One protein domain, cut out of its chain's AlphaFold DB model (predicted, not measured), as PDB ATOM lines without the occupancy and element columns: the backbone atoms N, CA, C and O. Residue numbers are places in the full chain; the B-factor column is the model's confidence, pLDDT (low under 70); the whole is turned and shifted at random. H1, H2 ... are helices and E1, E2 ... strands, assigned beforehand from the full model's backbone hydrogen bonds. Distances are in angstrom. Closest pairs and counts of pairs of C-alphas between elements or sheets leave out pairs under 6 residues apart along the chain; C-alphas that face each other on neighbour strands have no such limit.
ATOM      1  N   TRP A  11      12.923 -38.597  15.480       96.38
ATOM      2  CA  TRP A  11      14.014 -39.561  15.507       96.38
ATOM      3  C   TRP A  11      15.267 -38.878  16.040       96.38
ATOM      4  O   TRP A  11      15.508 -37.714  15.722       96.38
ATOM      5  N   GLU A  12      16.057 -39.616  16.810       97.38
ATOM      6  CA  GLU A  12      17.410 -39.234  17.198       97.38
ATOM      7  C   GLU A  12      18.388 -40.334  16.752       97.38
ATOM      8  O   GLU A  12      18.540 -41.333  17.456       97.38
ATOM      9  N   PRO A  13      18.995 -40.224  15.555       95.75
ATOM     10  CA  PRO A  13      19.853 -41.267  14.999       95.75
ATOM     11  C   PRO A  13      21.304 -41.206  15.505       95.75
ATOM     12  O   PRO A  13      22.109 -42.055  15.113       95.75
ATOM     13  N   HIS A  14      21.673 -40.222  16.332       97.88
ATOM     14  CA  HIS A  14      23.034 -40.099  16.849       97.88
ATOM     15  C   HIS A  14      23.049 -39.438  18.227       97.88
ATOM     16  O   HIS A  14      23.253 -38.232  18.359       97.88
ATOM     17  N   ILE A  15      22.917 -40.248  19.279       97.31
ATOM     18  CA  ILE A  15      23.087 -39.781  20.657       97.31
ATOM     19  C   ILE A  15      24.021 -40.691  21.450       97.31
ATOM     20  O   ILE A  15      23.831 -41.902  21.516       97.31
ATOM     21  N   HIS A  16      25.032 -40.104  22.086       98.31
ATOM     22  CA  HIS A  16      25.877 -40.819  23.042       98.31
ATOM     23  C   HIS A  16      25.179 -40.925  24.401       98.31
ATOM     24  O   HIS A  16      24.492 -39.993  24.825       98.31
ATOM     25  N   ALA A  17      25.384 -42.042  25.091       98.25
ATOM     26  CA  ALA A  17      24.791 -42.316  26.395       98.25
ATOM     27  C   ALA A  17      25.835 -42.268  27.532       98.25
ATOM     28  O   ALA A  17      27.046 -42.236  27.268       98.25
ATOM     29  N   PRO A  18      25.390 -42.233  28.804       98.50
ATOM     30  CA  PRO A  18      26.275 -42.254  29.959       98.50
ATOM     31  C   PRO A  18      27.284 -43.393  29.928       98.50
ATOM     32  O   PRO A  18      26.928 -44.556  29.751       98.50
ATOM     33  N   GLY A  19      28.557 -43.050  30.126       96.56
ATOM     34  CA  GLY A  19      29.631 -44.031  30.047       96.56
ATOM     35  C   GLY A  19      29.992 -44.433  28.617       96.56
ATOM     36  O   GLY A  19      30.527 -45.519  28.425       96.56
ATOM     37  N   THR A  20      29.756 -43.586  27.610       98.06
ATOM     38  CA  THR A  20      30.387 -43.747  26.288       98.06
ATOM     39  C   THR A  20      31.924 -43.690  26.402       98.06
ATOM     40  O   THR A  20      32.483 -43.134  27.352       98.06
ATOM     41  N   VAL A  21      32.652 -44.329  25.482       97.50
ATOM     42  CA  VAL A  21      34.124 -44.465  25.576       97.50
ATOM     43  C   VAL A  21      34.835 -43.120  25.437       97.50
ATOM     44  O   VAL A  21      35.795 -42.834  26.156       97.50
ATOM     45  N   MET A  22      34.355 -42.273  24.531       95.88
ATOM     46  CA  MET A  22      34.921 -40.955  24.261       95.88
ATOM     47  C   MET A  22      33.859 -39.880  24.456       95.88
ATOM     48  O   MET A  22      32.677 -40.138  24.285       95.88
ATOM     49  N   ASN A  23      34.284 -38.660  24.795       94.38
ATOM     50  CA  ASN A  23      33.380 -37.519  24.990       94.38
ATOM     51  C   ASN A  23      32.227 -37.805  25.977       94.38
ATOM     52  O   ASN A  23      31.112 -37.320  25.808       94.38
ATOM     53  N   ASP A  24      32.492 -38.592  27.025       96.00
ATOM     54  CA  ASP A  24      31.510 -38.847  28.076       96.00
ATOM     55  C   ASP A  24      31.354 -37.622  28.984       96.00
ATOM     56  O   ASP A  24      32.162 -37.371  29.890       96.00
ATOM     57  N   HIS A  25      30.289 -36.869  28.733       93.94
ATOM     58  CA  HIS A  25      29.901 -35.691  29.503       93.94
ATOM     59  C   HIS A  25      28.942 -36.011  30.657       93.94
ATOM     60  O   HIS A  25      28.550 -35.104  31.389       93.94
ATOM     61  N   PHE A  26      28.599 -37.283  30.865       95.62
ATOM     62  CA  PHE A  26      27.719 -37.708  31.943       95.62
ATOM     63  C   PHE A  26      28.549 -38.099  33.168       95.62
ATOM     64  O   PHE A  26      29.611 -38.718  33.053       95.62
ATOM     65  N   LYS A  27      28.119 -37.679  34.363       91.19
ATOM     66  CA  LYS A  27      28.863 -37.893  35.612       91.19
ATOM     67  C   LYS A  27      27.906 -38.170  36.764       91.19
ATOM     68  O   LYS A  27      26.796 -37.651  36.794       91.19
ATOM     69  N   GLY A  28      28.382 -38.941  37.737       93.81
ATOM     70  CA  GLY A  28      27.641 -39.246  38.959       93.81
ATOM     71  C   GLY A  28      26.659 -40.410  38.822       93.81
ATOM     72  O   GLY A  28      26.442 -40.960  37.745       93.81
ATOM     73  N   ILE A  29      26.076 -40.796  39.956       93.25
ATOM     74  CA  ILE A  29      25.184 -41.961  40.072       93.25
ATOM     75  C   ILE A  29      23.835 -41.767  39.365       93.25
ATOM     76  O   ILE A  29      23.172 -42.742  39.020       93.25
ATOM     77  N   THR A  30      23.433 -40.518  39.118       96.19
ATOM     78  CA  THR A  30      22.171 -40.178  38.446       96.19
ATOM     79  C   THR A  30      22.302 -40.082  36.929       96.19
ATOM     80  O   THR A  30      21.297 -39.900  36.259       96.19
ATOM     81  N   ALA A  31      23.501 -40.278  36.366       97.75
ATOM     82  CA  ALA A  31      23.766 -40.104  34.940       97.75
ATOM     83  C   ALA A  31      22.775 -40.852  34.027       97.75
ATOM     84  O   ALA A  31      22.195 -40.247  33.129       97.75
ATOM     85  N   TRP A  32      22.537 -42.145  34.279       98.19
ATOM     86  CA  TRP A  32      21.537 -42.936  33.551       98.19
ATOM     87  C   TRP A  32      20.093 -42.501  33.842       98.19
ATOM     88  O   TRP A  32      19.369 -42.231  32.883       98.19
ATOM     89  N   PRO A  33      19.643 -42.395  35.111       98.12
ATOM     90  CA  PRO A  33      18.319 -41.862  35.426       98.12
ATOM     91  C   PRO A  33      17.996 -40.530  34.739       98.12
ATOM     92  O   PRO A  33      16.950 -40.437  34.099       98.12
ATOM     93  N   ASP A  34      18.894 -39.547  34.824       98.19
ATOM     94  CA  ASP A  34      18.709 -38.198  34.280       98.19
ATOM     95  C   ASP A  34      18.675 -38.224  32.745       98.19
ATOM     96  O   ASP A  34      17.803 -37.610  32.132       98.19
ATOM     97  N   TYR A  35      19.573 -38.993  32.119       98.31
ATOM     98  CA  TYR A  35      19.614 -39.179  30.667       98.31
ATOM     99  C   TYR A  35      18.312 -39.774  30.117       98.31
ATOM    100  O   TYR A  35      17.736 -39.251  29.163       98.31
ATOM    101  N   LEU A  36      17.820 -40.850  30.736       98.44
ATOM    102  CA  LEU A  36      16.589 -41.516  30.309       98.44
ATOM    103  C   LEU A  36      15.369 -40.611  30.503       98.44
ATOM    104  O   LEU A  36      14.512 -40.554  29.626       98.44
ATOM    105  N   THR A  37      15.311 -39.878  31.619       98.38
ATOM    106  CA  THR A  37      14.233 -38.917  31.888       98.38
ATOM    107  C   THR A  37      14.223 -37.807  30.839       98.38
ATOM    108  O   THR A  37      13.173 -37.514  30.276       98.38
ATOM    109  N   ALA A  38      15.390 -37.266  30.475       97.88
ATOM    110  CA  ALA A  38      15.487 -36.254  29.426       97.88
ATOM    111  C   ALA A  38      14.977 -36.753  28.058       97.88
ATOM    112  O   ALA A  38      14.333 -35.996  27.332       97.88
ATOM    113  N   ILE A  39      15.225 -38.023  27.706       98.12
ATOM    114  CA  ILE A  39      14.682 -38.641  26.482       98.12
ATOM    115  C   ILE A  39      13.158 -38.809  26.568       98.12
ATOM    116  O   ILE A  39      12.456 -38.560  25.588       98.12
ATOM    117  N   GLU A  40      12.639 -39.235  27.718       98.25
ATOM    118  CA  GLU A  40      11.207 -39.487  27.933       98.25
ATOM    119  C   GLU A  40      10.371 -38.199  27.972       98.25
ATOM    120  O   GLU A  40       9.224 -38.202  27.524       98.25
ATOM    121  N   GLU A  41      10.935 -37.103  28.482       97.75
ATOM    122  CA  GLU A  41      10.244 -35.819  28.662       97.75
ATOM    123  C   GLU A  41      10.292 -34.911  27.426       97.75
ATOM    124  O   GLU A  41       9.586 -33.899  27.359       97.75
ATOM    125  N   VAL A  42      11.112 -35.246  26.426       96.81
ATOM    126  CA  VAL A  42      11.270 -34.395  25.247       96.81
ATOM    127  C   VAL A  42       9.970 -34.321  24.432       96.81
ATOM    128  O   VAL A  42       9.300 -35.322  24.188       96.81
ATOM    129  N   SER A  43       9.622 -33.119  23.961       95.12
ATOM    130  CA  SER A  43       8.427 -32.875  23.143       95.12
ATOM    131  C   SER A  43       8.800 -32.282  21.776       95.12
ATOM    132  O   SER A  43       9.598 -31.340  21.731       95.12
ATOM    133  N   PRO A  44       8.285 -32.812  20.648       94.25
ATOM    134  CA  PRO A  44       7.515 -34.056  20.528       94.25
ATOM    135  C   PRO A  44       8.309 -35.278  21.008       94.25
ATOM    136  O   PRO A  44       9.540 -35.260  20.934       94.25
ATOM    137  N   ALA A  45       7.602 -36.311  21.474       97.06
ATOM    138  CA  ALA A  45       8.211 -37.536  21.988       97.06
ATOM    139  C   ALA A  45       9.072 -38.229  20.923       97.06
ATOM    140  O   ALA A  45       8.691 -38.295  19.752       97.06
ATOM    141  N   LEU A  46      10.226 -38.757  21.334       97.50
ATOM    142  CA  LEU A  46      11.091 -39.557  20.469       97.50
ATOM    143  C   LEU A  46      10.485 -40.941  20.240       97.50
ATOM    144  O   LEU A  46      10.127 -41.629  21.192       97.50
ATOM    145  N   ASN A  47      10.397 -41.350  18.974       97.19
ATOM    146  CA  ASN A  47       9.925 -42.678  18.583       97.19
ATOM    147  C   ASN A  47      11.065 -43.619  18.202       97.19
ATOM    148  O   ASN A  47      10.912 -44.831  18.323       97.19
ATOM    149  N   VAL A  48      12.189 -43.067  17.749       97.31
ATOM    150  CA  VAL A  48      13.381 -43.827  17.375       97.31
ATOM    151  C   VAL A  48      14.594 -43.165  17.998       97.31
ATOM    152  O   VAL A  48      14.749 -41.946  17.894       97.31
ATOM    153  N   VAL A  49      15.440 -43.966  18.635       98.44
ATOM    154  CA  VAL A  49      16.712 -43.523  19.210       98.44
ATOM    155  C   VAL A  49      17.794 -44.498  18.779       98.44
ATOM    156  O   VAL A  49      17.625 -45.704  18.929       98.44
ATOM    157  N   ALA A  50      18.908 -43.988  18.263       98.50
ATOM    158  CA  ALA A  50      20.096 -44.783  18.012       98.50
ATOM    159  C   ALA A  50      21.195 -44.415  19.013       98.50
ATOM    160  O   ALA A  50      21.732 -43.303  18.998       98.50
ATOM    161  N   VAL A  51      21.514 -45.358  19.899       98.56
ATOM    162  CA  VAL A  51      22.540 -45.167  20.928       98.56
ATOM    163  C   VAL A  51      23.898 -45.340  20.277       98.56
ATOM    164  O   VAL A  51      24.187 -46.387  19.701       98.56
ATOM    165  N   THR A  52      24.694 -44.276  20.328       98.62
ATOM    166  CA  THR A  52      25.955 -44.180  19.605       98.62
ATOM    167  C   THR A  52      27.142 -44.452  20.511       98.62
ATOM    168  O   THR A  52      27.423 -43.676  21.426       98.62
ATOM    169  N   ASP A  53      27.873 -45.520  20.221       98.38
ATOM    170  CA  ASP A  53      29.084 -45.921  20.932       98.38
ATOM    171  C   ASP A  53      30.309 -45.825  20.017       98.38
ATOM    172  O   ASP A  53      30.244 -46.122  18.826       98.38
ATOM    173  N   TYR A  54      31.456 -45.438  20.574       98.38
ATOM    174  CA  TYR A  54      32.721 -45.461  19.837       98.38
ATOM    175  C   TYR A  54      33.277 -46.886  19.834       98.38
ATOM    176  O   TYR A  54      33.749 -47.350  20.870       98.38
ATOM    177  N   TYR A  55      33.249 -47.551  18.675       98.25
ATOM    178  CA  TYR A  55      33.799 -48.901  18.431       98.25
ATOM    179  C   TYR A  55      33.202 -50.076  19.223       98.25
ATOM    180  O   TYR A  55      33.571 -51.219  18.965       98.25
ATOM    181  N   VAL A  56      32.319 -49.826  20.185       98.06
ATOM    182  CA  VAL A  56      31.754 -50.838  21.093       98.06
ATOM    183  C   VAL A  56      30.222 -50.774  21.081       98.06
ATOM    184  O   VAL A  56      29.647 -50.027  20.300       98.06
ATOM    185  N   THR A  57      29.559 -51.560  21.930       98.25
ATOM    186  CA  THR A  57      28.085 -51.620  22.045       98.25
ATOM    187  C   THR A  57      27.583 -51.468  23.486       98.25
ATOM    188  O   THR A  57      26.401 -51.667  23.764       98.25
ATOM    189  N   GLU A  58      28.478 -51.158  24.430       98.00
ATOM    190  CA  GLU A  58      28.207 -51.238  25.870       98.00
ATOM    191  C   GLU A  58      27.041 -50.357  26.327       98.00
ATOM    192  O   GLU A  58      26.251 -50.784  27.176       98.00
ATOM    193  N   THR A  59      26.936 -49.123  25.824       98.44
ATOM    194  CA  THR A  59      25.880 -48.210  26.274       98.44
ATOM    195  C   THR A  59      24.564 -48.499  25.566       98.44
ATOM    196  O   THR A  59      23.508 -48.381  26.191       98.44
ATOM    197  N   TYR A  60      24.599 -48.997  24.326       98.69
ATOM    198  CA  TYR A  60      23.415 -49.557  23.673       98.69
ATOM    199  C   TYR A  60      22.830 -50.740  24.462       98.69
ATOM    200  O   TYR A  60      21.635 -50.755  24.764       98.69
ATOM    201  N   GLU A  61      23.665 -51.700  24.866       98.56
ATOM    202  CA  GLU A  61      23.238 -52.852  25.673       98.56
ATOM    203  C   GLU A  61      22.645 -52.419  27.024       98.56
ATOM    204  O   GLU A  61      21.657 -52.990  27.489       98.56
ATOM    205  N   GLN A  62      23.203 -51.380  27.653       98.44
ATOM    206  CA  GLN A  62      22.640 -50.803  28.877       98.44
ATOM    207  C   GLN A  62      21.292 -50.112  28.632       98.44
ATOM    208  O   GLN A  62      20.348 -50.333  29.394       98.44
ATOM    209  N   ALA A  63      21.160 -49.328  27.561       98.50
ATOM    210  CA  ALA A  63      19.900 -48.686  27.195       98.50
ATOM    211  C   ALA A  63      18.796 -49.719  26.910       98.50
ATOM    212  O   ALA A  63      17.664 -49.543  27.366       98.50
ATOM    213  N   ARG A  64      19.137 -50.837  26.252       98.25
ATOM    214  CA  ARG A  64      18.235 -51.983  26.070       98.25
ATOM    215  C   ARG A  64      17.749 -52.548  27.400       98.25
ATOM    216  O   ARG A  64      16.544 -52.656  27.600       98.25
ATOM    217  N   ARG A  65      18.655 -52.819  28.348       98.50
ATOM    218  CA  ARG A  65      18.274 -53.293  29.694       98.50
ATOM    219  C   ARG A  65      17.348 -52.303  30.398       98.50
ATOM    220  O   ARG A  65      16.424 -52.711  31.093       98.50
ATOM    221  N   HIS A  66      17.558 -50.996  30.243       98.50
ATOM    222  CA  HIS A  66      16.641 -49.994  30.793       98.50
ATOM    223  C   HIS A  66      15.256 -50.042  30.134       98.50
ATOM    224  O   HIS A  66      14.250 -49.942  30.842       98.50
ATOM    225  N   GLN A  67      15.197 -50.230  28.815       97.94
ATOM    226  CA  GLN A  67      13.943 -50.378  28.075       97.94
ATOM    227  C   GLN A  67      13.186 -51.653  28.482       97.94
ATOM    228  O   GLN A  67      11.993 -51.590  28.773       97.94
ATOM    229  N   GLU A  68      13.888 -52.782  28.612       97.19
ATOM    230  CA  GLU A  68      13.354 -54.059  29.116       97.19
ATOM    231  C   GLU A  68      12.800 -53.925  30.548       97.19
ATOM    232  O   GLU A  68      11.801 -54.550  30.896       97.19
ATOM    233  N   ASN A  69      13.384 -53.033  31.356       98.12
ATOM    234  CA  ASN A  69      12.912 -52.684  32.700       98.12
ATOM    235  C   ASN A  69      11.849 -51.561  32.725       98.12
ATOM    236  O   ASN A  69      11.538 -51.016  33.786       98.12
ATOM    237  N   GLY A  70      11.268 -51.204  31.575       98.00
ATOM    238  CA  GLY A  70      10.098 -50.328  31.477       98.00
ATOM    239  C   GLY A  70      10.379 -48.832  31.288       98.00
ATOM    240  O   GLY A  70       9.432 -48.040  31.374       98.00
ATOM    241  N   ARG A  71      11.631 -48.432  31.032       98.44
ATOM    242  CA  ARG A  71      11.987 -47.067  30.587       98.44
ATOM    243  C   ARG A  71      11.807 -46.913  29.071       98.44
ATOM    244  O   ARG A  71      11.574 -47.887  28.364       98.44
ATOM    245  N   LEU A  72      11.912 -45.683  28.570       97.81
ATOM    246  CA  LEU A  72      11.882 -45.332  27.142       97.81
ATOM    247  C   LEU A  72      10.592 -45.760  26.418       97.81
ATOM    248  O   LEU A  72      10.621 -46.129  25.248       97.81
ATOM    249  N   LYS A  73       9.435 -45.690  27.091       96.75
ATOM    250  CA  LYS A  73       8.147 -46.203  26.573       96.75
ATOM    251  C   LYS A  73       7.691 -45.585  25.245       96.75
ATOM    252  O   LYS A  73       6.920 -46.206  24.518       96.75
ATOM    253  N   SER A  74       8.103 -44.352  24.951       96.25
ATOM    254  CA  SER A  74       7.807 -43.662  23.688       96.25
ATOM    255  C   SER A  74       8.692 -44.129  22.527       96.25
ATOM    256  O   SER A  74       8.261 -44.049  21.371       96.25
ATOM    257  N   VAL A  75       9.889 -44.640  22.834       97.56
ATOM    258  CA  VAL A  75      10.879 -45.118  21.869       97.56
ATOM    259  C   VAL A  75      10.481 -46.522  21.426       97.56
ATOM    260  O   VAL A  75      10.664 -47.500  22.143       97.56
ATOM    261  N   GLN A  76       9.910 -46.612  20.229       95.69
ATOM    262  CA  GLN A  76       9.440 -47.860  19.624       95.69
ATOM    263  C   GLN A  76      10.572 -48.637  18.949       95.69
ATOM    264  O   GLN A  76      10.447 -49.841  18.756       95.69
ATOM    265  N   LEU A  77      11.660 -47.953  18.589       97.06
ATOM    266  CA  LEU A  77      12.823 -48.556  17.954       97.06
ATOM    267  C   LEU A  77      14.104 -48.004  18.587       97.06
ATOM    268  O   LEU A  77      14.395 -46.811  18.478       97.06
ATOM    269  N   LEU A  78      14.852 -48.886  19.247       98.12
ATOM    270  CA  LEU A  78      16.162 -48.590  19.818       98.12
ATOM    271  C   LEU A  78      17.244 -49.253  18.955       98.12
ATOM    272  O   LEU A  78      17.317 -50.479  18.876       98.12
ATOM    273  N   LEU A  79      18.077 -48.444  18.304       98.38
ATOM    274  CA  LEU A  79      19.086 -48.899  17.346       98.38
ATOM    275  C   LEU A  79      20.492 -48.867  17.963       98.38
ATOM    276  O   LEU A  79      20.837 -47.880  18.622       98.38
ATOM    277  N   PRO A  80      21.337 -49.880  17.720       98.44
ATOM    278  CA  PRO A  80      22.770 -49.737  17.906       98.44
ATOM    279  C   PRO A  80      23.335 -48.852  16.789       98.44
ATOM    280  O   PRO A  80      23.087 -49.104  15.606       98.44
ATOM    281  N   ASN A  81      24.114 -47.836  17.157       98.69
ATOM    282  CA  ASN A  81      24.927 -47.047  16.237       98.69
ATOM    283  C   ASN A  81      26.391 -47.125  16.689       98.69
ATOM    284  O   ASN A  81      26.730 -46.692  17.786       98.69
ATOM    285  N   VAL A  82      27.272 -47.679  15.861       98.44
ATOM    286  CA  VAL A  82      28.709 -47.707  16.160       98.44
ATOM    287  C   VAL A  82      29.407 -46.621  15.360       98.44
ATOM    288  O   VAL A  82      29.425 -46.648  14.128       98.44
ATOM    289  N   GLU A  83      30.004 -45.670  16.069       98.38
ATOM    290  CA  GLU A  83      30.830 -44.620  15.495       98.38
ATOM    291  C   GLU A  83      32.275 -45.110  15.365       98.38
ATOM    292  O   GLU A  83      32.953 -45.423  16.346       98.38
ATOM    293  N   LEU A  84      32.742 -45.174  14.122       97.25
ATOM    294  CA  LEU A  84      34.094 -45.560  13.744       97.25
ATOM    295  C   LEU A  84      34.842 -44.351  13.195       97.25
ATOM    296  O   LEU A  84      34.248 -43.470  12.578       97.25
ATOM    297  N   ARG A  85      36.167 -44.341  13.321       96.44
ATOM    298  CA  ARG A  85      37.024 -43.366  12.639       96.44
ATOM    299  C   ARG A  85      37.710 -44.007  11.448       96.44
ATOM    300  O   ARG A  85      38.372 -45.032  11.594       96.44
ATOM    301  N   LEU A  86      37.606 -43.377  10.286       96.19
ATOM    302  CA  LEU A  86      38.348 -43.781   9.102       96.19
ATOM    303  C   LEU A  86      39.803 -43.300   9.169       96.19
ATOM    304  O   LEU A  86      40.120 -42.297   9.811       96.19
ATOM    305  N   ASP A  87      40.689 -43.982   8.451       92.94
ATOM    306  CA  ASP A  87      42.084 -43.564   8.248       92.94
ATOM    307  C   ASP A  87      42.243 -42.361   7.293       92.94
ATOM    308  O   ASP A  87      43.346 -41.850   7.092       92.94
ATOM    309  N   VAL A  88      41.133 -41.855   6.752       90.19
ATOM    310  CA  VAL A  88      41.084 -40.670   5.892       90.19
ATOM    311  C   VAL A  88      41.145 -39.392   6.733       90.19
ATOM    312  O   VAL A  88      40.252 -39.097   7.534       90.19
ATOM    313  N   ALA A  89      42.192 -38.597   6.514       86.12
ATOM    314  CA  ALA A  89      42.357 -37.293   7.147       86.12
ATOM    315  C   ALA A  89      41.411 -36.241   6.536       86.12
ATOM    316  O   ALA A  89      41.301 -36.107   5.316       86.12
ATOM    317  N   ALA A  90      40.767 -35.453   7.394       85.19
ATOM    318  CA  ALA A  90      40.011 -34.262   7.011       85.19
ATOM    319  C   ALA A  90      40.866 -32.994   7.212       85.19
ATOM    320  O   ALA A  90      41.994 -33.057   7.697       85.19
ATOM    321  N   LYS A  91      40.324 -31.801   6.901       83.81
ATOM    322  CA  LYS A  91      41.014 -30.517   7.182       83.81
ATOM    323  C   LYS A  91      41.446 -30.383   8.650       83.81
ATOM    324  O   LYS A  91      42.440 -29.723   8.938       83.81
ATOM    325  N   LYS A  92      40.680 -30.977   9.569       84.06
ATOM    326  CA  LYS A  92      41.030 -31.172  10.978       84.06
ATOM    327  C   LYS A  92      40.551 -32.559  11.397       84.06
ATOM    328  O   LYS A  92      39.382 -32.872  11.197       84.06
ATOM    329  N   GLY A  93      41.434 -33.354  11.994       85.38
ATOM    330  CA  GLY A  93      41.099 -34.700  12.459       85.38
ATOM    331  C   GLY A  93      40.837 -35.688  11.321       85.38
ATOM    332  O   GLY A  93      41.439 -35.606  10.252       85.38
ATOM    333  N   PHE A  94      39.938 -36.629  11.578       88.88
ATOM    334  CA  PHE A  94      39.620 -37.752  10.702       88.88
ATOM    335  C   PHE A  94      38.119 -37.793  10.429       88.88
ATOM    336  O   PHE A  94      37.334 -37.194  11.166       88.88
ATOM    337  N   VAL A  95      37.726 -38.508   9.380       93.31
ATOM    338  CA  VAL A  95      36.312 -38.724   9.061       93.31
ATOM    339  C   VAL A  95      35.737 -39.807   9.974       93.31
ATOM    340  O   VAL A  95      36.302 -40.896  10.056       93.31
ATOM    341  N   ASN A  96      34.611 -39.523  10.630       94.62
ATOM    342  CA  ASN A  96      33.846 -40.534  11.358       94.62
ATOM    343  C   ASN A  96      32.777 -41.152  10.441       94.62
ATOM    344  O   ASN A  96      32.234 -40.481   9.560       94.62
ATOM    345  N   LEU A  97      32.490 -42.433  10.649       95.31
ATOM    346  CA  LEU A  97      31.479 -43.210   9.940       95.31
ATOM    347  C   LEU A  97      30.576 -43.900  10.962       95.31
ATOM    348  O   LEU A  97      31.062 -44.416  11.963       95.31
ATOM    349  N   HIS A  98      29.274 -43.934  10.680       97.25
ATOM    350  CA  HIS A  98      28.266 -44.546  11.543       97.25
ATOM    351  C   HIS A  98      27.753 -45.854  10.952       97.25
ATOM    352  O   HIS A  98      27.271 -45.883   9.818       97.25
ATOM    353  N   LEU A  99      27.841 -46.926  11.737       95.94
ATOM    354  CA  LEU A  99      27.231 -48.217  11.446       95.94
ATOM    355  C   LEU A  99      25.956 -48.356  12.274       95.94
ATOM    356  O   LEU A  99      26.014 -48.665  13.462       95.94
ATOM    357  N   ILE A 100      24.808 -48.119  11.641       97.06
ATOM    358  CA  ILE A 100      23.491 -48.318  12.252       97.06
ATOM    359  C   ILE A 100      23.000 -49.713  11.872       97.06
ATOM    360  O   ILE A 100      22.886 -50.024  10.685       97.06
ATOM    361  N   VAL A 101      22.717 -50.548  12.870       95.75
ATOM    362  CA  VAL A 101      22.381 -51.966  12.668       95.75
ATOM    363  C   VAL A 101      20.897 -52.216  12.922       95.75
ATOM    364  O   VAL A 101      20.302 -51.641  13.831       95.75
ATOM    365  N   CYS A 102      20.285 -53.066  12.097       95.38
ATOM    366  CA  CYS A 102      18.904 -53.500  12.289       95.38
ATOM    367  C   CYS A 102      18.811 -54.413  13.528       95.38
ATOM    368  O   CYS A 102      19.549 -55.396  13.593       95.38
ATOM    369  N   PRO A 103      17.934 -54.116  14.504       96.31
ATOM    370  CA  PRO A 103      17.857 -54.862  15.756       96.31
ATOM    371  C   PRO A 103      16.856 -56.030  15.705       96.31
ATOM    372  O   PRO A 103      16.601 -56.632  16.742       96.31
ATOM    373  N   ASP A 104      16.267 -56.325  14.538       95.62
ATOM    374  CA  ASP A 104      15.201 -57.329  14.377       95.62
ATOM    375  C   ASP A 104      15.675 -58.770  14.654       95.62
ATOM    376  O   ASP A 104      14.865 -59.623  15.004       95.62
ATOM    377  N   ASP A 105      16.973 -59.049  14.496       95.06
ATOM    378  CA  ASP A 105      17.587 -60.321  14.891       95.06
ATOM    379  C   ASP A 105      17.944 -60.284  16.382       95.06
ATOM    380  O   ASP A 105      18.699 -59.412  16.799       95.06
ATOM    381  N   ASP A 106      17.482 -61.235  17.195       94.88
ATOM    382  CA  ASP A 106      17.799 -61.300  18.631       94.88
ATOM    383  C   ASP A 106      19.315 -61.355  18.926       94.88
ATOM    384  O   ASP A 106      19.761 -60.879  19.976       94.88
ATOM    385  N   ASN A 107      20.120 -61.868  17.986       96.81
ATOM    386  CA  ASN A 107      21.579 -61.955  18.080       96.81
ATOM    387  C   ASN A 107      22.318 -60.740  17.488       96.81
ATOM    388  O   ASN A 107      23.550 -60.752  17.441       96.81
ATOM    389  N   HIS A 108      21.621 -59.672  17.073       97.44
ATOM    390  CA  HIS A 108      22.227 -58.518  16.387       97.44
ATOM    391  C   HIS A 108      23.436 -57.915  17.118       97.44
ATOM    392  O   HIS A 108      24.360 -57.429  16.471       97.44
ATOM    393  N   VAL A 109      23.453 -57.930  18.457       98.00
ATOM    394  CA  VAL A 109      24.587 -57.417  19.248       98.00
ATOM    395  C   VAL A 109      25.826 -58.285  19.058       98.00
ATOM    396  O   VAL A 109      26.919 -57.759  18.859       98.00
ATOM    397  N   GLU A 110      25.669 -59.604  19.115       97.81
ATOM    398  CA  GLU A 110      26.787 -60.535  18.979       97.81
ATOM    399  C   GLU A 110      27.297 -60.573  17.536       97.81
ATOM    400  O   GLU A 110      28.509 -60.523  17.321       97.81
ATOM    401  N   GLU A 111      26.403 -60.524  16.545       97.06
ATOM    402  CA  GLU A 111      26.795 -60.404  15.136       97.06
ATOM    403  C   GLU A 111      27.475 -59.063  14.834       97.06
ATOM    404  O   GLU A 111      28.477 -59.022  14.118       97.06
ATOM    405  N   LEU A 112      27.022 -57.962  15.443       97.31
ATOM    406  CA  LEU A 112      27.705 -56.671  15.355       97.31
ATOM    407  C   LEU A 112      29.111 -56.742  15.967       97.31
ATOM    408  O   LEU A 112      30.075 -56.324  15.329       97.31
ATOM    409  N   LYS A 113      29.273 -57.316  17.163       97.94
ATOM    410  CA  LYS A 113      30.600 -57.521  17.773       97.94
ATOM    411  C   LYS A 113      31.495 -58.401  16.897       97.94
ATOM    412  O   LYS A 113      32.685 -58.118  16.754       97.94
ATOM    413  N   HIS A 114      30.941 -59.451  16.294       96.69
ATOM    414  CA  HIS A 114      31.665 -60.328  15.379       96.69
ATOM    415  C   HIS A 114      32.098 -59.592  14.105       96.69
ATOM    416  O   HIS A 114      33.254 -59.711  13.694       96.69
ATOM    417  N   PHE A 115      31.221 -58.769  13.525       97.38
ATOM    418  CA  PHE A 115      31.555 -57.894  12.406       97.38
ATOM    419  C   PHE A 115      32.688 -56.926  12.764       97.38
ATOM    420  O   PHE A 115      33.665 -56.822  12.022       97.38
ATOM    421  N   LEU A 116      32.602 -56.258  13.919       97.75
ATOM    422  CA  LEU A 116      33.623 -55.310  14.369       97.75
ATOM    423  C   LEU A 116      34.995 -55.982  14.480       97.75
ATOM    424  O   LEU A 116      35.969 -55.434  13.973       97.75
ATOM    425  N   LYS A 117      35.087 -57.210  15.005       97.00
ATOM    426  CA  LYS A 117      36.351 -57.975  15.070       97.00
ATOM    427  C   LYS A 117      37.018 -58.226  13.710       97.00
ATOM    428  O   LYS A 117      38.214 -58.492  13.657       97.00
ATOM    429  N   ARG A 118      36.289 -58.134  12.593       96.50
ATOM    430  CA  ARG A 118      36.887 -58.220  11.245       96.50
ATOM    431  C   ARG A 118      37.650 -56.950  10.862       96.50
ATOM    432  O   ARG A 118      38.505 -56.985   9.977       96.50
ATOM    433  N   LEU A 119      37.350 -55.828  11.511       97.50
ATOM    434  CA  LEU A 119      38.059 -54.571  11.327       97.50
ATOM    435  C   LEU A 119      39.359 -54.623  12.125       97.50
ATOM    436  O   LEU A 119      39.351 -54.861  13.331       97.50
ATOM    437  N   THR A 120      40.477 -54.386  11.445       97.12
ATOM    438  CA  THR A 120      41.808 -54.470  12.049       97.12
ATOM    439  C   THR A 120      42.601 -53.189  11.840       97.12
ATOM    440  O   THR A 120      42.421 -52.469  10.857       97.12
ATOM    441  N   PHE A 121      43.509 -52.923  12.771       97.62
ATOM    442  CA  PHE A 121      44.411 -51.785  12.766       97.62
ATOM    443  C   PHE A 121      45.835 -52.257  13.063       97.62
ATOM    444  O   PHE A 121      46.077 -53.002  14.013       97.62
ATOM    445  N   ARG A 122      46.800 -51.828  12.244       97.06
ATOM    446  CA  ARG A 122      48.217 -52.171  12.417       97.06
ATOM    447  C   ARG A 122      48.961 -51.015  13.069       97.06
ATOM    448  O   ARG A 122      49.000 -49.918  12.519       97.06
ATOM    449  N   ALA A 123      49.595 -51.276  14.206       96.69
ATOM    450  CA  ALA A 123      50.427 -50.310  14.917       96.69
ATOM    451  C   ALA A 123      51.454 -51.024  15.797       96.69
ATOM    452  O   ALA A 123      51.258 -52.169  16.188       96.69
ATOM    453  N   PHE A 124      52.558 -50.352  16.136       95.88
ATOM    454  CA  PHE A 124      53.573 -50.880  17.064       95.88
ATOM    455  C   PHE A 124      54.097 -52.291  16.714       95.88
ATOM    456  O   PHE A 124      54.399 -53.071  17.619       95.88
ATOM    457  N   ASN A 125      54.215 -52.600  15.415       95.88
ATOM    458  CA  ASN A 125      54.564 -53.922  14.869       95.88
ATOM    459  C   ASN A 125      53.605 -55.059  15.265       95.88
ATOM    460  O   ASN A 125      54.010 -56.217  15.304       95.88
ATOM    461  N   ASP A 126      52.343 -54.735  15.529       97.50
ATOM    462  CA  ASP A 126      51.289 -55.690  15.860       97.50
ATOM    463  C   ASP A 126      49.997 -55.367  15.084       97.50
ATOM    464  O   ASP A 126      49.887 -54.331  14.414       97.50
ATOM    465  N   THR A 127      49.031 -56.280  15.137       97.75
ATOM    466  CA  THR A 127      47.677 -56.116  14.599       97.75
ATOM    467  C   THR A 127      46.677 -56.214  15.741       97.75
ATOM    468  O   THR A 127      46.749 -57.140  16.546       97.75
ATOM    469  N   TYR A 128      45.762 -55.253  15.785       98.44
ATOM    470  CA  TYR A 128      44.687 -55.166  16.764       98.44
ATOM    471  C   TYR A 128      43.360 -55.261  16.025       98.44
ATOM    472  O   TYR A 128      43.187 -54.578  15.012       98.44
ATOM    473  N   ASP A 129      42.439 -56.083  16.502       98.06
ATOM    474  CA  ASP A 129      41.057 -56.074  16.033       98.06
ATOM    475  C   ASP A 129      40.191 -55.059  16.805       98.06
ATOM    476  O   ASP A 129      40.610 -54.485  17.813       98.06
ATOM    477  N   CYS A 130      38.986 -54.780  16.307       98.00
ATOM    478  CA  CYS A 130      38.042 -53.864  16.953       98.00
ATOM    479  C   CYS A 130      37.237 -54.549  18.077       98.00
ATOM    480  O   CYS A 130      36.016 -54.408  18.155       98.00
ATOM    481  N   SER A 131      37.902 -55.318  18.942       98.06
ATOM    482  CA  SER A 131      37.337 -55.803  20.205       98.06
ATOM    483  C   SER A 131      37.766 -54.934  21.384       98.06
ATOM    484  O   SER A 131      38.790 -54.256  21.347       98.06
ATOM    485  N   VAL A 132      36.993 -54.976  22.473       98.19
ATOM    486  CA  VAL A 132      37.326 -54.264  23.719       98.19
ATOM    487  C   VAL A 132      38.723 -54.644  24.220       98.19
ATOM    488  O   VAL A 132      39.509 -53.759  24.554       98.19
ATOM    489  N   ASP A 133      39.059 -55.936  24.200       98.44
ATOM    490  CA  ASP A 133      40.348 -56.443  24.678       98.44
ATOM    491  C   ASP A 133      41.521 -55.889  23.859       98.44
ATOM    492  O   ASP A 133      42.511 -55.413  24.427       98.44
ATOM    493  N   ASP A 134      41.405 -55.883  22.528       98.50
ATOM    494  CA  ASP A 134      42.467 -55.379  21.656       98.50
ATOM    495  C   ASP A 134      42.554 -53.854  21.641       98.50
ATOM    496  O   ASP A 134      43.658 -53.309  21.560       98.50
ATOM    497  N   LEU A 135      41.438 -53.145  21.821       98.62
ATOM    498  CA  LEU A 135      41.456 -51.702  22.046       98.62
ATOM    499  C   LEU A 135      42.155 -51.361  23.372       98.62
ATOM    500  O   LEU A 135      43.011 -50.477  23.397       98.62
ATOM    501  N   ILE A 136      41.887 -52.089  24.461       98.69
ATOM    502  CA  ILE A 136      42.611 -51.927  25.735       98.69
ATOM    503  C   ILE A 136      44.104 -52.220  25.547       98.69
ATOM    504  O   ILE A 136      44.953 -51.441  25.994       98.69
ATOM    505  N   ARG A 137      44.444 -53.318  24.859       98.38
ATOM    506  CA  ARG A 137      45.831 -53.704  24.561       98.38
ATOM    507  C   ARG A 137      46.549 -52.619  23.759       98.38
ATOM    508  O   ARG A 137      47.660 -52.229  24.126       98.38
ATOM    509  N   LEU A 138      45.901 -52.076  22.728       98.56
ATOM    510  CA  LEU A 138      46.395 -50.954  21.929       98.56
ATOM    511  C   LEU A 138      46.597 -49.700  22.786       98.56
ATOM    512  O   LEU A 138      47.636 -49.048  22.683       98.56
ATOM    513  N   GLY A 139      45.646 -49.385  23.665       98.38
ATOM    514  CA  GLY A 139      45.730 -48.262  24.594       98.38
ATOM    515  C   GLY A 139      46.947 -48.352  25.510       98.38
ATOM    516  O   GLY A 139      47.787 -47.449  25.500       98.38
ATOM    517  N   LYS A 140      47.105 -49.477  26.219       98.25
ATOM    518  CA  LYS A 140      48.271 -49.747  27.084       98.25
ATOM    519  C   LYS A 140      49.580 -49.744  26.298       98.25
ATOM    520  O   LYS A 140      50.596 -49.258  26.787       98.25
ATOM    521  N   ARG A 141      49.571 -50.248  25.059       97.88
ATOM    522  CA  ARG A 141      50.752 -50.219  24.189       97.88
ATOM    523  C   ARG A 141      51.124 -48.798  23.769       97.88
ATOM    524  O   ARG A 141      52.309 -48.478  23.734       97.88
ATOM    525  N   SER A 142      50.131 -47.964  23.464       97.50
ATOM    526  CA  SER A 142      50.332 -46.571  23.055       97.50
ATOM    527  C   SER A 142      50.779 -45.669  24.206       97.50
ATOM    528  O   SER A 142      51.542 -44.729  23.990       97.50
ATOM    529  N   ASN A 143      50.345 -45.974  25.431       97.12
ATOM    530  CA  ASN A 143      50.748 -45.276  26.639       97.12
ATOM    531  C   ASN A 143      50.927 -46.272  27.805       97.12
ATOM    532  O   ASN A 143      49.970 -46.541  28.536       97.12
ATOM    533  N   PRO A 144      52.160 -46.770  28.026       95.50
ATOM    534  CA  PRO A 144      52.456 -47.766  29.062       95.50
ATOM    535  C   PRO A 144      52.210 -47.310  30.506       95.50
ATOM    536  O   PRO A 144      52.262 -48.135  31.414       95.50
ATOM    537  N   SER A 145      51.968 -46.015  30.741       97.38
ATOM    538  CA  SER A 145      51.628 -45.502  32.076       97.38
ATOM    539  C   SER A 145      50.170 -45.762  32.476       97.38
ATOM    540  O   SER A 145      49.831 -45.631  33.652       97.38
ATOM    541  N   ILE A 146      49.306 -46.132  31.523       97.31
ATOM    542  CA  ILE A 146      47.898 -46.424  31.788       97.31
ATOM    543  C   ILE A 146      47.770 -47.836  32.366       97.31
ATOM    544  O   ILE A 146      48.029 -48.824  31.680       97.31
ATOM    545  N   SER A 147      47.328 -47.933  33.619       94.25
ATOM    546  CA  SER A 147      47.006 -49.205  34.277       94.25
ATOM    547  C   SER A 147      45.513 -49.537  34.247       94.25
ATOM    548  O   SER A 147      45.162 -50.712  34.181       94.25
ATOM    549  N   ASP A 148      44.656 -48.516  34.283       97.62
ATOM    550  CA  ASP A 148      43.200 -48.655  34.274       97.62
ATOM    551  C   ASP A 148      42.676 -49.068  32.892       97.62
ATOM    552  O   ASP A 148      42.980 -48.434  31.876       97.62
ATOM    553  N   ASP A 149      41.860 -50.118  32.859       98.00
ATOM    554  CA  ASP A 149      41.339 -50.686  31.615       98.00
ATOM    555  C   ASP A 149      40.396 -49.726  30.895       98.00
ATOM    556  O   ASP A 149      40.412 -49.656  29.667       98.00
ATOM    557  N   ARG A 150      39.622 -48.915  31.624       96.25
ATOM    558  CA  ARG A 150      38.703 -47.968  30.989       96.25
ATOM    559  C   ARG A 150      39.453 -46.820  30.317       96.25
ATOM    560  O   ARG A 150      39.134 -46.447  29.185       96.25
ATOM    561  N   ALA A 151      40.469 -46.281  30.982       97.75
ATOM    562  CA  ALA A 151      41.376 -45.299  30.404       97.75
ATOM    563  C   ALA A 151      42.144 -45.878  29.204       97.75
ATOM    564  O   ALA A 151      42.321 -45.185  28.198       97.75
ATOM    565  N   ALA A 152      42.551 -47.148  29.277       98.44
ATOM    566  CA  ALA A 152      43.216 -47.833  28.176       98.44
ATOM    567  C   ALA A 152      42.278 -48.039  26.980       98.44
ATOM    568  O   ALA A 152      42.675 -47.741  25.859       98.44
ATOM    569  N   LEU A 153      41.027 -48.454  27.201       98.62
ATOM    570  CA  LEU A 153      40.016 -48.579  26.149       98.62
ATOM    571  C   LEU A 153      39.827 -47.254  25.404       98.62
ATOM    572  O   LEU A 153      39.860 -47.223  24.175       98.62
ATOM    573  N   LYS A 154      39.703 -46.143  26.142       98.19
ATOM    574  CA  LYS A 154      39.606 -44.805  25.548       98.19
ATOM    575  C   LYS A 154      40.844 -44.457  24.718       98.19
ATOM    576  O   LYS A 154      40.705 -44.018  23.579       98.19
ATOM    577  N   ALA A 155      42.044 -44.669  25.262       98.25
ATOM    578  CA  ALA A 155      43.287 -44.412  24.537       98.25
ATOM    579  C   ALA A 155      43.391 -45.277  23.266       98.25
ATOM    580  O   ALA A 155      43.767 -44.781  22.208       98.25
ATOM    581  N   GLY A 156      42.996 -46.548  23.342       98.19
ATOM    582  CA  GLY A 156      42.915 -47.455  22.201       98.19
ATOM    583  C   GLY A 156      41.955 -46.969  21.125       98.19
ATOM    584  O   GLY A 156      42.347 -46.869  19.965       98.19
ATOM    585  N   ALA A 157      40.735 -46.586  21.504       97.69
ATOM    586  CA  ALA A 157      39.733 -46.020  20.600       97.69
ATOM    587  C   ALA A 157      40.215 -44.723  19.916       97.69
ATOM    588  O   ALA A 157      39.956 -44.501  18.732       97.69
ATOM    589  N   GLU A 158      40.974 -43.876  20.617       96.62
ATOM    590  CA  GLU A 158      41.614 -42.692  20.027       96.62
ATOM    591  C   GLU A 158      42.684 -43.064  18.982       96.62
ATOM    592  O   GLU A 158      42.863 -42.349  17.981       96.62
ATOM    593  N   GLN A 159      43.392 -44.181  19.193       96.81
ATOM    594  CA  GLN A 159      44.426 -44.693  18.292       96.81
ATOM    595  C   GLN A 159      43.882 -45.505  17.117       96.81
ATOM    596  O   GLN A 159      44.479 -45.426  16.046       96.81
ATOM    597  N   PHE A 160      42.783 -46.232  17.270       97.75
ATOM    598  CA  PHE A 160      42.243 -47.101  16.232       97.75
ATOM    599  C   PHE A 160      41.713 -46.276  15.045       97.75
ATOM    600  O   PHE A 160      41.085 -45.230  15.228       97.75
ATOM    601  N   LYS A 161      42.013 -46.713  13.816       96.31
ATOM    602  CA  LYS A 161      41.426 -46.185  12.574       96.31
ATOM    603  C   LYS A 161      41.114 -47.339  11.640       96.31
ATOM    604  O   LYS A 161      41.890 -48.285  11.533       96.31
ATOM    605  N   VAL A 162      39.998 -47.220  10.941       96.44
ATOM    606  CA  VAL A 162      39.491 -48.226  10.016       96.44
ATOM    607  C   VAL A 162      39.785 -47.789   8.587       96.44
ATOM    608  O   VAL A 162      39.390 -46.705   8.161       96.44
ATOM    609  N   GLY A 163      40.451 -48.648   7.821       95.62
ATOM    610  CA  GLY A 163      40.623 -48.423   6.388       95.62
ATOM    611  C   GLY A 163      39.295 -48.554   5.649       95.62
ATOM    612  O   GLY A 163      38.617 -49.573   5.778       95.62
ATOM    613  N   PHE A 164      38.926 -47.563   4.832       93.38
ATOM    614  CA  PHE A 164      37.635 -47.577   4.125       93.38
ATOM    615  C   PHE A 164      37.452 -48.809   3.221       93.38
ATOM    616  O   PHE A 164      36.376 -49.402   3.189       93.38
ATOM    617  N   ASN A 165      38.507 -49.234   2.512       93.50
ATOM    618  CA  ASN A 165      38.449 -50.448   1.689       93.50
ATOM    619  C   ASN A 165      38.253 -51.704   2.550       93.50
ATOM    620  O   ASN A 165      37.392 -52.509   2.226       93.50
ATOM    621  N   ALA A 166      38.975 -51.826   3.670       92.25
ATOM    622  CA  ALA A 166      38.829 -52.962   4.580       92.25
ATOM    623  C   ALA A 166      37.414 -53.037   5.177       92.25
ATOM    624  O   ALA A 166      36.831 -54.114   5.228       92.25
ATOM    625  N   LEU A 167      36.832 -51.892   5.555       94.50
ATOM    626  CA  LEU A 167      35.440 -51.815   6.002       94.50
ATOM    627  C   LEU A 167      34.464 -52.261   4.909       94.50
ATOM    628  O   LEU A 167      33.563 -53.052   5.171       94.50
ATOM    629  N   ARG A 168      34.634 -51.750   3.685       93.75
ATOM    630  CA  ARG A 168      33.777 -52.104   2.546       93.75
ATOM    631  C   ARG A 168      33.846 -53.599   2.241       93.75
ATOM    632  O   ARG A 168      32.819 -54.197   1.934       93.75
ATOM    633  N   ASP A 169      35.038 -54.177   2.292       94.56
ATOM    634  CA  ASP A 169      35.247 -55.589   1.996       94.56
ATOM    635  C   ASP A 169      34.646 -56.457   3.125       94.56
ATOM    636  O   ASP A 169      33.838 -57.335   2.840       94.56
ATOM    637  N   ALA A 170      34.867 -56.106   4.400       93.69
ATOM    638  CA  ALA A 170      34.217 -56.768   5.537       93.69
ATOM    639  C   ALA A 170      32.679 -56.715   5.468       93.69
ATOM    640  O   ALA A 170      32.014 -57.703   5.789       93.69
ATOM    641  N   TYR A 171      32.109 -55.580   5.037       92.06
ATOM    642  CA  TYR A 171      30.666 -55.416   4.832       92.06
ATOM    643  C   TYR A 171      30.134 -56.321   3.720       92.06
ATOM    644  O   TYR A 171      29.128 -56.991   3.907       92.06
ATOM    645  N   ARG A 172      30.830 -56.410   2.581       92.25
ATOM    646  CA  ARG A 172      30.444 -57.317   1.486       92.25
ATOM    647  C   ARG A 172      30.485 -58.787   1.895       92.25
ATOM    648  O   ARG A 172      29.623 -59.539   1.468       92.25
ATOM    649  N   ASP A 173      31.442 -59.165   2.736       89.19
ATOM    650  CA  ASP A 173      31.612 -60.541   3.217       89.19
ATOM    651  C   ASP A 173      30.683 -60.897   4.400       89.19
ATOM    652  O   ASP A 173      30.804 -61.976   4.991       89.19
ATOM    653  N   SER A 174      29.819 -59.973   4.829       78.56
ATOM    654  CA  SER A 174      28.835 -60.169   5.909       78.56
ATOM    655  C   SER A 174      27.392 -59.870   5.492       78.56
ATOM    656  O   SER A 174      26.489 -60.096   6.295       78.56
TER     657      SER A 174
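Overview. This is residues 11 to 174 of the 175 residues of a protein of Ahrensia sp. R2A130 (UniProt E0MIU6). A curled, strongly twisted sheet of four strands, E1 to E4, has the helix H2 packed along it over E2, and toward the other end of the domain's long axis sits a small head, in which the hairpin E5 and E6 is covered by H4, and H5 crosses H4. H1 and H6 only graze the sheet at separate places, and H3 leads from the sheet to the head. The printed part has 164 residues with six named helices and six named strands, in the order E1 H1 E2 H2 E3 E4 H3 E5 E6 H4 H5 H6. The larger sheet is mixed, in the order E1, E2, E3, E4, the smaller one antiparallel, and the class is mixed, helices and strands. The whole is compact, with a radius of gyration of the C-alphas of 16.5 A, and rounded, spanning 49 by 38 by 34 A.

Arrangement. Begin at E1, residues 11 to 15, an edge strand parallel to its neighbour E2, residues 46 to 54; look for N 50 and O 12, 2.8 A apart. Between them comes H1, residues 31 to 41, which only grazes the sheet with its residues 39 to 40. E1, H1 and E2 are a strand-helix-strand unit, two parallel neighbour strands with a helix between, and its crossover is right-handed. E2, H2 and E3 are a second such unit, also right-handed, with H2 at residues 58 to 68 and E3 at residues 77 to 89. H2 is over E2 at a height of 8.7 A over the sheet, and runs along the strands, at 0 degrees to E2 on the local plane; their closest C-alphas are those of Val 51 and Tyr 60, 5.3 A. E2 and E3 are parallel, with N 79 and O 49 within hydrogen-bond range at 2.8 A. E3 bends by 50 degrees at residue 86 and forms a hairpin with E4, residues 94 to 100, where N 84 and O 97 are 2.8 A apart. H3, residues 108 to 117, is on the sheet and near E3; H2 and H3 on one face of it make two layers. In the hairpin E5, residues 120 to 123, and E6, residues 126 to 129, N 121 and O 128 are 2.8 A apart. H4, residues 132 to 142, is not on the four-stranded sheet; it touches H5, residues 149 to 159, about perpendicular at 75 degrees, with Gly 139 and Gly 156 as the closest C-alphas, 3.8 A. H5 only grazes the sheet, as does H6, residues 164 to 172; the closest C-alphas of E3 and H6 are those of Leu 86 and Phe 164, 6.3 A. In the six helices each O i to N i+4 pair is within hydrogen-bond range.

Along the chain. Find C-alpha 11 at (14.014, -39.561, 15.507), where E1 begins. E2 then measures 22.4 A from first to last C-alpha, and E3, the longest strand, 33.4 A, reaching C-alpha 89 at (42.357, -37.293, 7.147). E4 returns over 19.3 A. H1 and H2 each measure 15.5 A, H4 15.1 A and H5 14.9 A. H6 ends at C-alpha 172, (30.444, -57.317, 1.486).

Size, cuts and confidence. The two C-alphas farthest apart are those of Pro 44 and Asn 125, 51.4 A. The printed part has no cut. Look at residues 16 to 30 for the one long link, from E1 to H1. The mean pLDDT of the printed part is 96.4, and no printed residue is under 70.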